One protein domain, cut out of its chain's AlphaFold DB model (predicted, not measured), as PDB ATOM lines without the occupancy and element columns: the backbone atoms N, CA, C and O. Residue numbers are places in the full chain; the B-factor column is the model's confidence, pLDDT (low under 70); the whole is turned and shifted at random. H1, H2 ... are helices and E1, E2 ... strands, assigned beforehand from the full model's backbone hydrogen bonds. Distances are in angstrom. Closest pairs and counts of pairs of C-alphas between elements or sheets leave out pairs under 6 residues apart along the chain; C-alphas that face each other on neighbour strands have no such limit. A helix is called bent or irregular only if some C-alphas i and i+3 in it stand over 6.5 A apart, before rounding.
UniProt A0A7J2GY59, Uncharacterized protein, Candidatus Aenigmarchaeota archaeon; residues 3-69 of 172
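Overview. This is residues 3 to 69 of the 172 residues of an uncharacterized protein of Candidatus Aenigmarchaeota archaeon (UniProt A0A7J2GY59). A single strongly twisted sheet of five strands is curled like part of a barrel, left open between its edge strands E2 and E3. Its long axis is made by the hairpin of the two long, bent strands E4 and E5; the short hairpin E1 and E2 continues the sheet from the E5 side, E3 lies beside E4, and the one short helix, H1, follows E3 and only grazes the sheet. The printed part has 67 residues, with E1, E2, E3, H1, E4 and E5 in that order along the chain; the sheet is mixed, in the order E2, E1, E5, E4, E3, and the class is mostly strand. It is compact, with a radius of gyration of the C-alphas of 11.6 A, but elongated, spanning 35 by 19 by 18 A.

Arrangement. E1, residues 3 to 6, and E2, residues 15 to 20, form an antiparallel hairpin, with N 5 and O 17 at 2.8 A and N 3 and O 19 at 2.9 A, within hydrogen-bond range. On its other side E1 is the parallel neighbour of E5, residues 58 to 68, at 51 degrees, with N 59 and O 4 at 2.7 A. E5 and E4, residues 45 to 55, form an antiparallel hairpin at 160 degrees; N 46 and O 67 are 2.8 A apart, and N 58 and O 55 also 2.8 A. E4 bends by 58 degrees at residue 52 and E5 by 62 degrees at residue 64. E3, residues 28 to 32, is antiparallel to E4, with N 29 and O 49 at 2.8 A. The edge strands E2 and E3 are only just apart, their closest C-alphas 8.5 A from each other. H1, residues 34 to 37, only grazes the sheet with residues 34 to 36; its closest C-alpha pair with E2 is Arg 35 and Ile 16, at 7.4 A. H1 is too short for any O i to N i+4 pair, and its one O i to N i+3 pair is not within range.

Along the chain. E1 begins at C-alpha 3, (34.918, 36.671, -2.225). E2 is 14.8 A long and E3 13.3 A. E4 runs 28.6 A from C-alpha 45 at (58.032, 46.309, -0.741), and E5 runs 28.1 A to C-alpha 68 at (61.572, 44.061, 1.618).

Size, cuts and confidence. The C-alphas farthest apart, of Ser 22 and Thr 41, are 35.7 A from each other. The printed part has no cut. The links E3 to H1 and E4 to E5 are tight, the others short. The mean pLDDT of the printed part is 86.1, and no printed residue is under 70.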
ATOM      1  N   TYR A   3      34.834  35.614  -3.221       83.50
ATOM      2  CA  TYR A   3      34.918  36.671  -2.225       83.50
ATOM      3  C   TYR A   3      35.934  37.714  -2.658       83.50
ATOM      4  O   TYR A   3      37.045  37.365  -3.069       83.50
ATOM      5  N   LYS A   4      35.572  38.990  -2.536       86.25
ATOM      6  CA  LYS A   4      36.463  40.116  -2.840       86.25
ATOM      7  C   LYS A   4      37.318  40.445  -1.626       86.25
ATOM      8  O   LYS A   4      36.791  40.602  -0.535       86.25
ATOM      9  N   ILE A   5      38.630  40.561  -1.801       86.38
ATOM     10  CA  ILE A   5      39.555  40.947  -0.731       86.38
ATOM     11  C   ILE A   5      39.808  42.447  -0.836       86.38
ATOM     12  O   ILE A   5      40.372  42.908  -1.834       86.38
ATOM     13  N   LEU A   6      39.436  43.187   0.207       86.69
ATOM     14  CA  LEU A   6      39.710  44.618   0.304       86.69
ATOM     15  C   LEU A   6      40.971  44.885   1.114       86.69
ATOM     16  O   LEU A   6      41.267  44.209   2.108       86.69
ATOM     17  N   ALA A   7      41.713  45.900   0.688       84.94
ATOM     18  CA  ALA A   7      42.839  46.413   1.444       84.94
ATOM     19  C   ALA A   7      42.384  47.007   2.791       84.94
ATOM     20  O   ALA A   7      41.228  47.399   2.943       84.94
ATOM     21  N   PRO A   8      43.287  47.116   3.778       82.56
ATOM     22  CA  PRO A   8      43.011  47.865   4.997       82.56
ATOM     23  C   PRO A   8      42.640  49.321   4.681       82.56
ATOM     24  O   PRO A   8      43.105  49.877   3.683       82.56
ATOM     25  N   LYS A   9      41.889  49.975   5.575       82.00
ATOM     26  CA  LYS A   9      41.424  51.369   5.407       82.00
ATOM     27  C   LYS A   9      42.537  52.362   5.077       82.00
ATOM     28  O   LYS A   9      42.332  53.293   4.311       82.00
ATOM     29  N   VAL A  10      43.741  52.123   5.594       81.38
ATOM     30  CA  VAL A  10      44.930  52.940   5.302       81.38
ATOM     31  C   VAL A  10      45.397  52.913   3.843       81.38
ATOM     32  O   VAL A  10      46.211  53.747   3.458       81.38
ATOM     33  N   PHE A  11      44.896  51.979   3.037       80.88
ATOM     34  CA  PHE A  11      45.151  51.859   1.601       80.88
ATOM     35  C   PHE A  11      43.854  52.019   0.783       80.88
ATOM     36  O   PHE A  11      43.684  51.361  -0.239       80.88
ATOM     37  N   ASN A  12      42.929  52.868   1.250       79.81
ATOM     38  CA  ASN A  12      41.679  53.233   0.567       79.81
ATOM     39  C   ASN A  12      40.728  52.063   0.251       79.81
ATOM     40  O   ASN A  12      39.946  52.158  -0.689       79.81
ATOM     41  N   GLU A  13      40.801  50.958   1.004       79.50
ATOM     42  CA  GLU A  13      39.928  49.781   0.825       79.50
ATOM     43  C   GLU A  13      39.868  49.267  -0.625       79.50
ATOM     44  O   GLU A  13      38.861  48.724  -1.070       79.50
ATOM     45  N   GLN A  14      40.964  49.414  -1.375       81.69
ATOM     46  CA  GLN A  14      41.020  48.994  -2.770       81.69
ATOM     47  C   GLN A  14      40.801  47.477  -2.910       81.69
ATOM     48  O   GLN A  14      41.294  46.690  -2.096       81.69
ATOM     49  N   GLU A  15      40.104  47.055  -3.970       83.12
ATOM     50  CA  GLU A  15      39.955  45.638  -4.319       83.12
ATOM     51  C   GLU A  15      41.310  45.079  -4.779       83.12
ATOM     52  O   GLU A  15      41.858  45.478  -5.808       83.12
ATOM     53  N   ILE A  16      41.880  44.158  -3.997       81.88
ATOM     54  CA  ILE A  16      43.218  43.614  -4.266       81.88
ATOM     55  C   ILE A  16      43.154  42.343  -5.123       81.88
ATOM     56  O   ILE A  16      44.090  42.015  -5.866       81.88
ATOM     57  N   GLY A  17      42.048  41.611  -4.999       82.06
ATOM     58  CA  GLY A  17      41.789  40.388  -5.735       82.06
ATOM     59  C   GLY A  17      40.588  39.633  -5.192       82.06
ATOM     60  O   GLY A  17      39.895  40.087  -4.282       82.06
ATOM     61  N   GLN A  18      40.367  38.450  -5.755       83.81
ATOM     62  CA  GLN A  18      39.255  37.585  -5.395       83.81
ATOM     63  C   GLN A  18      39.780  36.221  -4.964       83.81
ATOM     64  O   GLN A  18      40.805  35.745  -5.455       83.81
ATOM     65  N   THR A  19      39.092  35.590  -4.023       83.25
ATOM     66  CA  THR A  19      39.438  34.256  -3.539       83.25
ATOM     67  C   THR A  19      38.202  33.370  -3.493       83.25
ATOM     68  O   THR A  19      37.102  33.816  -3.166       83.25
ATOM     69  N   LEU A  20      38.395  32.102  -3.839       82.62
ATOM     70  CA  LEU A  20      37.392  31.056  -3.727       82.62
ATOM     71  C   LEU A  20      37.719  30.202  -2.495       82.62
ATOM     72  O   LEU A  20      38.861  29.772  -2.307       82.62
ATOM     73  N   GLY A  21      36.725  29.937  -1.651       77.75
ATOM     74  CA  GLY A  21      36.881  28.981  -0.557       77.75
ATOM     75  C   GLY A  21      35.864  29.140   0.563       77.75
ATOM     76  O   GLY A  21      35.215  30.172   0.691       77.75
ATOM     77  N   SER A  22      35.753  28.095   1.378       71.38
ATOM     78  CA  SER A  22      34.825  27.976   2.509       71.38
ATOM     79  C   SER A  22      35.457  28.279   3.878       71.38
ATOM     80  O   SER A  22      34.768  28.207   4.880       71.38
ATOM     81  N   ASN A  23      36.742  28.663   3.937       76.31
ATOM     82  CA  ASN A  23      37.444  29.069   5.166       76.31
ATOM     83  C   ASN A  23      38.519  30.113   4.840       76.31
ATOM     84  O   ASN A  23      39.673  29.775   4.550       76.31
ATOM     85  N   LEU A  24      38.113  31.383   4.801       80.31
ATOM     86  CA  LEU A  24      38.975  32.498   4.397       80.31
ATOM     87  C   LEU A  24      39.637  33.198   5.582       80.31
ATOM     88  O   LEU A  24      40.781  33.634   5.468       80.31
ATOM     89  N   VAL A  25      38.955  33.264   6.725       86.06
ATOM     90  CA  VAL A  25      39.473  33.914   7.932       86.06
ATOM     91  C   VAL A  25      40.791  33.265   8.360       86.06
ATOM     92  O   VAL A  25      40.929  32.045   8.400       86.06
ATOM     93  N   GLY A  26      41.792  34.094   8.650       85.00
ATOM     94  CA  GLY A  26      43.122  33.663   9.073       85.00
ATOM     95  C   GLY A  26      44.131  33.437   7.948       85.00
ATOM     96  O   GLY A  26      45.327  33.381   8.237       85.00
ATOM     97  N   ARG A  27      43.714  33.377   6.675       88.19
ATOM     98  CA  ARG A  27      44.665  33.281   5.555       88.19
ATOM     99  C   ARG A  27      45.516  34.544   5.469       88.19
ATOM    100  O   ARG A  27      45.020  35.649   5.682       88.19
ATOM    101  N   VAL A  28      46.791  34.380   5.127       89.88
ATOM    102  CA  VAL A  28      47.717  35.498   4.918       89.88
ATOM    103  C   VAL A  28      48.032  35.614   3.436       89.88
ATOM    104  O   VAL A  28      48.548  34.682   2.824       89.88
ATOM    105  N   VAL A  29      47.739  36.775   2.866       89.62
ATOM    106  CA  VAL A  29      48.018  37.114   1.476       89.62
ATOM    107  C   VAL A  29      49.253  38.007   1.434       89.62
ATOM    108  O   VAL A  29      49.343  39.007   2.148       89.62
ATOM    109  N   LYS A  30      50.226  37.638   0.598       90.88
ATOM    110  CA  LYS A  30      51.421  38.443   0.337       90.88
ATOM    111  C   LYS A  30      51.202  39.280  -0.913       90.88
ATOM    112  O   LYS A  30      50.947  38.722  -1.977       90.88
ATOM    113  N   LEU A  31      51.357  40.595  -0.798       89.62
ATOM    114  CA  LEU A  31      51.101  41.526  -1.896       89.62
ATOM    115  C   LEU A  31      52.200  42.579  -2.004       89.62
ATOM    116  O   LEU A  31      52.674  43.067  -0.976       89.62
ATOM    117  N   PRO A  32      52.623  42.943  -3.224       89.75
ATOM    118  CA  PRO A  32      53.516  44.073  -3.412       89.75
ATOM    119  C   PRO A  32      52.764  45.382  -3.144       89.75
ATOM    120  O   PRO A  32      51.604  45.532  -3.527       89.75
ATOM    121  N   LEU A  33      53.439  46.358  -2.536       87.31
ATOM    122  CA  LEU A  33      52.854  47.673  -2.262       87.31
ATOM    123  C   LEU A  33      52.470  48.417  -3.548       87.31
ATOM    124  O   LEU A  33      51.510  49.182  -3.550       87.31
ATOM    125  N   SER A  34      53.177  48.156  -4.650       86.00
ATOM    126  CA  SER A  34      52.878  48.747  -5.958       86.00
ATOM    127  C   SER A  34      51.449  48.470  -6.426       86.00
ATOM    128  O   SER A  34      50.892  49.282  -7.143       86.00
ATOM    129  N   ARG A  35      50.818  47.370  -5.990       83.44
ATOM    130  CA  ARG A  35      49.412  47.075  -6.313       83.44
ATOM    131  C   ARG A  35      48.401  47.942  -5.559       83.44
ATOM    132  O   ARG A  35      47.260  48.008  -5.992       83.44
ATOM    133  N   LEU A  36      48.799  48.542  -4.437       82.56
ATOM    134  CA  LEU A  36      47.913  49.318  -3.559       82.56
ATOM    135  C   LEU A  36      47.987  50.825  -3.812       82.56
ATOM    136  O   LEU A  36      47.054  51.542  -3.488       82.56
ATOM    137  N   ILE A  37      49.124  51.316  -4.306       81.31
ATOM    138  CA  ILE A  37      49.378  52.757  -4.504       81.31
ATOM    139  C   ILE A  37      49.644  53.068  -5.991       81.31
ATOM    140  O   ILE A  37      49.846  54.216  -6.357       81.31
ATOM    141  N   ASP A  38      49.656  52.042  -6.848       78.81
ATOM    142  CA  ASP A  38      49.994  52.132  -8.278       78.81
ATOM    143  C   ASP A  38      51.366  52.785  -8.560       78.81
ATOM    144  O   ASP A  38      51.597  53.445  -9.568       78.81
ATOM    145  N   ASP A  39      52.318  52.594  -7.639       81.75
ATOM    146  CA  ASP A  39      53.691  53.090  -7.761       81.75
ATOM    147  C   ASP A  39      54.666  51.929  -8.011       81.75
ATOM    148  O   ASP A  39      54.988  51.130  -7.120       81.75
ATOM    149  N   ILE A  40      55.187  51.863  -9.239       82.06
ATOM    150  CA  ILE A  40      56.132  50.835  -9.698       82.06
ATOM    151  C   ILE A  40      57.435  50.865  -8.883       82.06
ATOM    152  O   ILE A  40      58.044  49.820  -8.633       82.06
ATOM    153  N   THR A  41      57.860  52.030  -8.382       83.50
ATOM    154  CA  THR A  41      59.116  52.152  -7.621       83.50
ATOM    155  C   THR A  41      59.081  51.343  -6.323       83.50
ATOM    156  O   THR A  41      60.117  50.883  -5.828       83.50
ATOM    157  N   LYS A  42      57.880  51.095  -5.790       85.44
ATOM    158  CA  LYS A  42      57.635  50.410  -4.518       85.44
ATOM    159  C   LYS A  42      57.374  48.912  -4.664       85.44
ATOM    160  O   LYS A  42      57.090  48.253  -3.666       85.44
ATOM    161  N   GLN A  43      57.566  48.328  -5.847       87.94
ATOM    162  CA  GLN A  43      57.373  46.887  -6.085       87.94
ATOM    163  C   GLN A  43      58.239  45.992  -5.179       87.94
ATOM    164  O   GLN A  43      57.881  44.862  -4.852       87.94
ATOM    165  N   HIS A  44      59.392  46.493  -4.739       88.25
ATOM    166  CA  HIS A  44      60.289  45.769  -3.844       88.25
ATOM    167  C   HIS A  44      59.747  45.621  -2.410       88.25
ATOM    168  O   HIS A  44      60.300  44.825  -1.647       88.25
ATOM    169  N   ILE A  45      58.690  46.349  -2.047       92.94
ATOM    170  CA  ILE A  45      58.032  46.309  -0.741       92.94
ATOM    171  C   ILE A  45      56.866  45.327  -0.804       92.94
ATOM    172  O   ILE A  45      55.994  45.452  -1.656       92.94
ATOM    173  N   HIS A  46      56.833  44.374   0.121       93.38
ATOM    174  CA  HIS A  46      55.761  43.399   0.262       93.38
ATOM    175  C   HIS A  46      55.058  43.574   1.606       93.38
ATOM    176  O   HIS A  46      55.702  43.691   2.649       93.38
ATOM    177  N   LEU A  47      53.733  43.541   1.579       92.50
ATOM    178  CA  LEU A  47      52.884  43.498   2.758       92.50
ATOM    179  C   LEU A  47      52.308  42.097   2.936       92.50
ATOM    180  O   LEU A  47      52.014  41.395   1.965       92.50
ATOM    181  N   PHE A  48      52.139  41.712   4.195       92.88
ATOM    182  CA  PHE A  48      51.401  40.522   4.591       92.88
ATOM    183  C   PHE A  48      50.073  40.971   5.179       92.88
ATOM    184  O   PHE A  48      50.048  41.606   6.234       92.88
ATOM    185  N   LEU A  49      48.989  40.648   4.487       91.69
ATOM    186  CA  LEU A  49      47.630  40.973   4.893       91.69
ATOM    187  C   LEU A  49      46.949  39.702   5.385       91.69
ATOM    188  O   LEU A  49      46.909  38.709   4.665       91.69
ATOM    189  N   ARG A  50      46.431  39.714   6.609       91.12
ATOM    190  CA  ARG A  50      45.634  38.614   7.149       91.12
ATOM    191  C   ARG A  50      44.155  38.903   6.922       91.12
ATOM    192  O   ARG A  50      43.693  40.007   7.185       91.12
ATOM    193  N   LEU A  51      43.423  37.911   6.429       90.31
ATOM    194  CA  LEU A  51      41.972  37.978   6.276       90.31
ATOM    195  C   LEU A  51      41.337  37.894   7.673       90.31
ATOM    196  O   LEU A  51      41.550  36.902   8.376       90.31
ATOM    197  N   LYS A  52      40.616  38.937   8.094       88.25
ATOM    198  CA  LYS A  52      40.076  39.054   9.458       88.25
ATOM    199  C   LYS A  52      38.607  38.645   9.524       88.25
ATOM    200  O   LYS A  52      38.255  37.778  10.312       88.25
ATOM    201  N   GLU A  53      37.781  39.251   8.682       86.62
ATOM    202  CA  GLU A  53      36.321  39.130   8.718       86.62
ATOM    203  C   GLU A  53      35.778  39.025   7.293       86.62
ATOM    204  O   GLU A  53      36.367  39.577   6.358       86.62
ATOM    205  N   VAL A  54      34.670  38.299   7.139       85.94
ATOM    206  CA  VAL A  54      33.936  38.155   5.878       85.94
ATOM    207  C   VAL A  54      32.517  38.669   6.107       85.94
ATOM    208  O   VAL A  54      31.802  38.113   6.934       85.94
ATOM    209  N   GLU A  55      32.122  39.711   5.384       84.62
ATOM    210  CA  GLU A  55      30.789  40.327   5.423       84.62
ATOM    211  C   GLU A  55      30.287  40.476   3.983       84.62
ATOM    212  O   GLU A  55      31.025  40.968   3.135       84.62
ATOM    213  N   ASP A  56      29.069  40.023   3.680       82.56
ATOM    214  CA  ASP A  56      28.391  40.252   2.389       82.56
ATOM    215  C   ASP A  56      29.217  39.920   1.126       82.56
ATOM    216  O   ASP A  56      29.170  40.610   0.108       82.56
ATOM    217  N   GLY A  57      30.019  38.848   1.173       81.81
ATOM    218  CA  GLY A  57      30.889  38.451   0.053       81.81
ATOM    219  C   GLY A  57      32.201  39.249  -0.050       81.81
ATOM    220  O   GLY A  57      32.991  39.044  -0.976       81.81
ATOM    221  N   VAL A  58      32.472  40.117   0.923       85.81
ATOM    222  CA  VAL A  58      33.661  40.962   1.034       85.81
ATOM    223  C   VAL A  58      34.511  40.522   2.223       85.81
ATOM    224  O   VAL A  58      34.013  40.249   3.309       85.81
ATOM    225  N   VAL A  59      35.827  40.463   2.029       86.56
ATOM    226  CA  VAL A  59      36.799  40.111   3.065       86.56
ATOM    227  C   VAL A  59      37.590  41.342   3.472       86.56
ATOM    228  O   VAL A  59      38.337  41.905   2.665       86.56
ATOM    229  N   ARG A  60      37.483  41.715   4.748       88.56
ATOM    230  CA  ARG A  60      38.319  42.757   5.350       88.56
ATOM    231  C   ARG A  60      39.659  42.185   5.786       88.56
ATOM    232  O   ARG A  60      39.746  41.064   6.300       88.56
ATOM    233  N   THR A  61      40.713  42.976   5.606       90.38
ATOM    234  CA  THR A  61      42.081  42.557   5.915       90.38
ATOM    235  C   THR A  61      42.749  43.423   6.967       90.38
ATOM    236  O   THR A  61      42.492  44.618   7.085       90.38
ATOM    237  N   GLU A  62      43.639  42.802   7.735       90.31
ATOM    238  CA  GLU A  62      44.520  43.460   8.692       90.31
ATOM    239  C   GLU A  62      45.983  43.310   8.262       90.31
ATOM    240  O   GLU A  62      46.388  42.296   7.690       90.31
ATOM    241  N   ILE A  63      46.815  44.308   8.557       91.38
ATOM    242  CA  ILE A  63      48.246  44.225   8.260       91.38
ATOM    243  C   ILE A  63      48.913  43.323   9.304       91.38
ATOM    244  O   ILE A  63      49.000  43.693  10.474       91.38
ATOM    245  N   LYS A  64      49.435  42.168   8.884       92.06
ATOM    246  CA  LYS A  64      50.213  41.249   9.735       92.06
ATOM    247  C   LYS A  64      51.714  41.537   9.685       92.06
ATOM    248  O   LYS A  64      52.431  41.235  10.638       92.06
ATOM    249  N   GLY A  65      52.216  42.125   8.600       92.81
ATOM    250  CA  GLY A  65      53.638  42.439   8.504       92.81
ATOM    251  C   GLY A  65      54.070  43.137   7.225       92.81
ATOM    252  O   GLY A  65      53.291  43.351   6.297       92.81
ATOM    253  N   TYR A  66      55.359  43.454   7.197       94.38
ATOM    254  CA  TYR A  66      56.043  44.185   6.134       94.38
ATOM    255  C   TYR A  66      57.377  43.501   5.830       94.38
ATOM    256  O   TYR A  66      58.091  43.108   6.752       94.38
ATOM    257  N   GLU A  67      57.748  43.369   4.560       94.75
ATOM    258  CA  GLU A  67      59.028  42.796   4.142       94.75
ATOM    259  C   GLU A  67      59.556  43.449   2.865       94.75
ATOM    260  O   GLU A  67      58.838  43.651   1.889       94.75
ATOM    261  N   LEU A  68      60.861  43.707   2.838       94.56
ATOM    262  CA  LEU A  68      61.572  44.061   1.618       94.56
ATOM    263  C   LEU A  68      62.000  42.807   0.854       94.56
ATOM    264  O   LEU A  68      62.489  41.833   1.429       94.56
ATOM    265  N   SER A  69      61.883  42.855  -0.471       94.12
ATOM    266  CA  SER A  69      62.306  41.763  -1.343       94.12
ATOM    267  C   SER A  69      63.795  41.450  -1.166       94.12
ATOM    268  O   SER A  69      64.650  42.335  -1.056       94.12
TER     269      SER A  69